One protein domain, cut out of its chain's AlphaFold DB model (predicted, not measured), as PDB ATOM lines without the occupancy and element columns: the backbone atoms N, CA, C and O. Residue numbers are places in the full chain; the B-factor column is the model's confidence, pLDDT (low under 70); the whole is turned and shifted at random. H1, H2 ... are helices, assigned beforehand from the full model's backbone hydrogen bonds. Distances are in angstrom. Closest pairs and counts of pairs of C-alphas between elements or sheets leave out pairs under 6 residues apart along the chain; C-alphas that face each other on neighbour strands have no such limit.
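This is residues 9 to 48 of the 344 residues of the protein "Chromatin protein family" of Artemisia annua (UniProt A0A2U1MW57). This is a flat piece with little regular structure: two very short helices, H1 and H2, stand at the two ends of a stretched link. The unnamed residues 32 to 48 lead away from H2 toward the H1 end and fold back again. The printed part has 40 residues, with H1 then H2 along the chain and no named strand; the class is all helix, though named elements hold only 9 residues. It is compact, with a radius of gyration of the C-alphas of 9.4 A and spans of 26 by 24 by 13 A.

Start at H1, residues 18 to 22, and go along a tight link of 5 residues to H2, residues 28 to 31; the two helices are apart. In H1, 0 of 1 O i to N i+4 pairs is within hydrogen-bond range, beside 1 of 2 O i to N i+3 pairs. H2 is too short for any O i to N i+4 pair, and its one O i to N i+3 pair is within range.

Find C-alpha 18 at (-26.735, -39.119, -83.171); from there H1 runs 6.8 A to C-alpha 22. H2 runs 5.9 A, ending at C-alpha 31 at (-25.174, -44.977, -99.619).

The two C-alphas farthest apart, of Pro 18 and Asp 48, are 26.6 A apart. The printed part has no cut. Look for pLDDT under 70 at residues 9, 10 and 31.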
ATOM      1  N   GLU A   9     -19.442 -54.914 -95.081       53.12
ATOM      2  CA  GLU A   9     -20.810 -54.429 -94.892       53.12
ATOM      3  C   GLU A   9     -20.761 -52.965 -94.442       53.12
ATOM      4  O   GLU A   9     -20.415 -52.648 -93.304       53.12
ATOM      5  N   TYR A  10     -21.085 -52.050 -95.354       62.44
ATOM      6  CA  TYR A  10     -21.281 -50.642 -95.025       62.44
ATOM      7  C   TYR A  10     -22.683 -50.487 -94.433       62.44
ATOM      8  O   TYR A  10     -23.666 -50.467 -95.163       62.44
ATOM      9  N   HIS A  11     -22.801 -50.432 -93.106       71.50
ATOM     10  CA  HIS A  11     -24.095 -50.275 -92.442       71.50
ATOM     11  C   HIS A  11     -24.447 -48.793 -92.275       71.50
ATOM     12  O   HIS A  11     -23.841 -48.065 -91.486       71.50
ATOM     13  N   VAL A  12     -25.484 -48.359 -92.982       77.00
ATOM     14  CA  VAL A  12     -26.038 -47.011 -92.880       77.00
ATOM     15  C   VAL A  12     -26.781 -46.853 -91.534       77.00
ATOM     16  O   VAL A  12     -27.733 -47.588 -91.275       77.00
ATOM     17  N   PRO A  13     -26.384 -45.919 -90.644       82.06
ATOM     18  CA  PRO A  13     -27.029 -45.751 -89.339       82.06
ATOM     19  C   PRO A  13     -28.497 -45.320 -89.468       82.06
ATOM     20  O   PRO A  13     -28.848 -44.587 -90.391       82.06
ATOM     21  N   LEU A  14     -29.340 -45.757 -88.527       81.62
ATOM     22  CA  LEU A  14     -30.785 -45.491 -88.503       81.62
ATOM     23  C   LEU A  14     -31.113 -43.989 -88.489       81.62
ATOM     24  O   LEU A  14     -30.362 -43.176 -87.939       81.62
ATOM     25  N   TYR A  15     -32.257 -43.641 -89.083       80.38
ATOM     26  CA  TYR A  15     -32.758 -42.269 -89.173       80.38
ATOM     27  C   TYR A  15     -32.881 -41.615 -87.788       80.38
ATOM     28  O   TYR A  15     -33.267 -42.266 -86.820       80.38
ATOM     29  N   ASN A  16     -32.546 -40.324 -87.705       79.25
ATOM     30  CA  ASN A  16     -32.635 -39.505 -86.489       79.25
ATOM     31  C   ASN A  16     -31.828 -40.017 -85.274       79.25
ATOM     32  O   ASN A  16     -32.177 -39.759 -84.124       79.25
ATOM     33  N   THR A  17     -30.733 -40.745 -85.509       83.00
ATOM     34  CA  THR A  17     -29.787 -41.125 -84.449       83.00
ATOM     35  C   THR A  17     -28.595 -40.162 -84.402       83.00
ATOM     36  O   THR A  17     -28.180 -39.645 -85.439       83.00
ATOM     37  N   PRO A  18     -27.948 -39.946 -83.244       78.81
ATOM     38  CA  PRO A  18     -26.735 -39.119 -83.171       78.81
ATOM     39  C   PRO A  18     -25.611 -39.651 -84.078       78.81
ATOM     40  O   PRO A  18     -24.886 -38.880 -84.704       78.81
ATOM     41  N   LYS A  19     -25.531 -40.978 -84.253       79.38
ATOM     42  CA  LYS A  19     -24.609 -41.633 -85.199       79.38
ATOM     43  C   LYS A  19     -24.893 -41.261 -86.659       79.38
ATOM     44  O   LYS A  19     -23.972 -41.245 -87.469       79.38
ATOM     45  N   ARG A  20     -26.146 -40.940 -86.997       78.62
ATOM     46  CA  ARG A  20     -26.561 -40.519 -88.338       78.62
ATOM     47  C   ARG A  20     -26.107 -39.109 -88.675       78.62
ATOM     48  O   ARG A  20     -25.652 -38.909 -89.790       78.62
ATOM     49  N   PHE A  21     -26.143 -38.172 -87.729       75.31
ATOM     50  CA  PHE A  21     -25.673 -36.798 -87.949       75.31
ATOM     51  C   PHE A  21     -24.153 -36.698 -88.162       75.31
ATOM     52  O   PHE A  21     -23.683 -35.795 -88.850       75.31
ATOM     53  N   ILE A  22     -23.390 -37.660 -87.634       80.88
ATOM     54  CA  ILE A  22     -21.930 -37.769 -87.815       80.88
ATOM     55  C   ILE A  22     -21.580 -38.588 -89.077       80.88
ATOM     56  O   ILE A  22     -20.459 -38.531 -89.582       80.88
ATOM     57  N   TYR A  23     -22.543 -39.328 -89.638       77.50
ATOM     58  CA  TYR A  23     -22.343 -40.168 -90.814       77.50
ATOM     59  C   TYR A  23     -22.123 -39.330 -92.081       77.50
ATOM     60  O   TYR A  23     -23.025 -38.648 -92.583       77.50
ATOM     61  N   ARG A  24     -20.908 -39.408 -92.635       75.62
ATOM     62  CA  ARG A  24     -20.490 -38.640 -93.813       75.62
ATOM     63  C   ARG A  24     -20.114 -39.569 -94.976       75.62
ATOM     64  O   ARG A  24     -18.931 -39.808 -95.197       75.62
ATOM     65  N   PRO A  25     -21.107 -40.095 -95.717       73.12
ATOM     66  CA  PRO A  25     -20.849 -40.915 -96.894       73.12
ATOM     67  C   PRO A  25     -20.211 -40.044 -97.984       73.12
ATOM     68  O   PRO A  25     -20.773 -39.009 -98.358       73.12
ATOM     69  N   SER A  26     -19.028 -40.430 -98.464       71.19
ATOM     70  CA  SER A  26     -18.271 -39.680 -99.478       71.19
ATOM     71  C   SER A  26     -18.231 -40.403-100.821       71.19
ATOM     72  O   SER A  26     -18.151 -39.747-101.862       71.19
ATOM     73  N   LYS A  27     -18.257 -41.737-100.814       72.81
ATOM     74  CA  LYS A  27     -18.304 -42.570-102.019       72.81
ATOM     75  C   LYS A  27     -19.743 -42.990-102.293       72.81
ATOM     76  O   LYS A  27     -20.540 -43.146-101.375       72.81
ATOM     77  N   ALA A  28     -20.055 -43.257-103.560       70.19
ATOM     78  CA  ALA A  28     -21.346 -43.814-103.977       70.19
ATOM     79  C   ALA A  28     -21.721 -45.102-103.211       70.19
ATOM     80  O   ALA A  28     -22.885 -45.341-102.907       70.19
ATOM     81  N   GLN A  29     -20.715 -45.903-102.850       74.94
ATOM     82  CA  GLN A  29     -20.857 -47.168-102.123       74.94
ATOM     83  C   GLN A  29     -21.282 -46.988-100.654       74.94
ATOM     84  O   GLN A  29     -21.832 -47.914-100.067       74.94
ATOM     85  N   ASP A  30     -21.094 -45.796-100.076       75.00
ATOM     86  CA  ASP A  30     -21.449 -45.498 -98.681       75.00
ATOM     87  C   ASP A  30     -22.969 -45.252 -98.510       75.00
ATOM     88  O   ASP A  30     -23.470 -45.075 -97.399       75.00
ATOM     89  N   SER A  31     -23.726 -45.214 -99.609       69.06
ATOM     90  CA  SER A  31     -25.174 -44.977 -99.619       69.06
ATOM     91  C   SER A  31     -26.022 -46.261 -99.589       69.06
ATOM     92  O   SER A  31     -27.233 -46.156 -99.787       69.06
ATOM     93  N   CYS A  32     -25.440 -47.445 -99.345       70.88
ATOM     94  CA  CYS A  32     -26.084 -48.761 -99.528       70.88
ATOM     95  C   CYS A  32     -26.795 -48.874-100.891       70.88
ATOM     96  O   CYS A  32     -26.137 -49.086-101.903       70.88
ATOM     97  N   ASP A  33     -28.116 -48.655-100.917       71.69
ATOM     98  CA  ASP A  33     -28.993 -48.742-102.095       71.69
ATOM     99  C   ASP A  33     -29.205 -47.398-102.821       71.69
ATOM    100  O   ASP A  33     -30.057 -47.271-103.698       71.69
ATOM    101  N   GLY A  34     -28.422 -46.368-102.486       71.31
ATOM    102  CA  GLY A  34     -28.349 -45.147-103.294       71.31
ATOM    103  C   GLY A  34     -29.231 -43.981-102.836       71.31
ATOM    104  O   GLY A  34     -29.566 -43.109-103.642       71.31
ATOM    105  N   GLY A  35     -29.558 -43.902-101.546       75.81
ATOM    106  CA  GLY A  35     -30.277 -42.766-100.959       75.81
ATOM    107  C   GLY A  35     -29.396 -41.534-100.696       75.81
ATOM    108  O   GLY A  35     -28.222 -41.651-100.336       75.81
ATOM    109  N   SER A  36     -29.986 -40.342-100.838       80.19
ATOM    110  CA  SER A  36     -29.451 -39.093-100.280       80.19
ATOM    111  C   SER A  36     -30.227 -38.753 -99.013       80.19
ATOM    112  O   SER A  36     -31.452 -38.843 -98.999       80.19
ATOM    113  N   PHE A  37     -29.519 -38.399 -97.947       82.38
ATOM    114  CA  PHE A  37     -30.103 -38.197 -96.624       82.38
ATOM    115  C   PHE A  37     -30.358 -36.702 -96.387       82.38
ATOM    116  O   PHE A  37     -29.389 -35.968 -96.159       82.38
ATOM    117  N   PRO A  38     -31.617 -36.227 -96.470       82.50
ATOM    118  CA  PRO A  38     -31.936 -34.805 -96.363       82.50
ATOM    119  C   PRO A  38     -31.704 -34.257 -94.951       82.50
ATOM    120  O   PRO A  38     -31.440 -33.065 -94.816       82.50
ATOM    121  N   GLU A  39     -31.725 -35.111 -93.915       82.12
ATOM    122  CA  GLU A  39     -31.409 -34.704 -92.535       82.12
ATOM    123  C   GLU A  39     -29.950 -34.266 -92.344       82.12
ATOM    124  O   GLU A  39     -29.568 -33.717 -91.316       82.12
ATOM    125  N   LEU A  40     -29.108 -34.534 -93.334       79.38
ATOM    126  CA  LEU A  40     -27.701 -34.226 -93.295       79.38
ATOM    127  C   LEU A  40     -27.402 -33.138 -94.329       79.38
ATOM    128  O   LEU A  40     -27.379 -33.403 -95.531       79.38
ATOM    129  N   HIS A  41     -27.124 -31.932 -93.839       80.25
ATOM    130  CA  HIS A  41     -26.974 -30.696 -94.614       80.25
ATOM    131  C   HIS A  41     -25.662 -30.599 -95.416       80.25
ATOM    132  O   HIS A  41     -24.876 -29.668 -95.258       80.25
ATOM    133  N   HIS A  42     -25.402 -31.563 -96.294       77.75
ATOM    134  CA  HIS A  42     -24.384 -31.446 -97.334       77.75
ATOM    135  C   HIS A  42     -24.850 -32.116 -98.623       77.75
ATOM    136  O   HIS A  42     -25.572 -33.114 -98.600       77.75
ATOM    137  N   ALA A  43     -24.419 -31.561 -99.757       77.00
ATOM    138  CA  ALA A  43     -24.753 -32.096-101.068       77.00
ATOM    139  C   ALA A  43     -24.140 -33.491-101.240       77.00
ATOM    140  O   ALA A  43     -22.931 -33.680-101.093       77.00
ATOM    141  N   ARG A  44     -24.990 -34.466-101.560       78.19
ATOM    142  CA  ARG A  44     -24.599 -35.855-101.790       78.19
ATOM    143  C   ARG A  44     -25.106 -36.349-103.117       78.19
ATOM    144  O   ARG A  44     -26.192 -35.986-103.559       78.19
ATOM    145  N   TYR A  45     -24.315 -37.238-103.692       78.00
ATOM    146  CA  TYR A  45     -24.510 -37.739-105.035       78.00
ATOM    147  C   TYR A  45     -24.259 -39.246-105.028       78.00
ATOM    148  O   TYR A  45     -23.144 -39.693-105.272       78.00
ATOM    149  N   SER A  46     -25.290 -40.025-104.698       74.94
ATOM    150  CA  SER A  46     -25.202 -41.488-104.578       74.94
ATOM    151  C   SER A  46     -24.841 -42.188-105.895       74.94
ATOM    152  O   SER A  46     -24.242 -43.253-105.867       74.94
ATOM    153  N   VAL A  47     -25.157 -41.579-107.047       79.12
ATOM    154  CA  VAL A  47     -24.823 -42.074-108.402       79.12
ATOM    155  C   VAL A  47     -24.463 -40.901-109.334       79.12
ATOM    156  O   VAL A  47     -24.961 -40.794-110.452       79.12
ATOM    157  N   ASP A  48     -23.702 -39.918-108.836       77.44
ATOM    158  CA  ASP A  48     -23.355 -38.677-109.569       77.44
ATOM    159  C   ASP A  48     -24.568 -37.885-110.129       77.44
ATOM    160  O   ASP A  48     -24.441 -37.003-110.983       77.44
TER     161      ASP A  48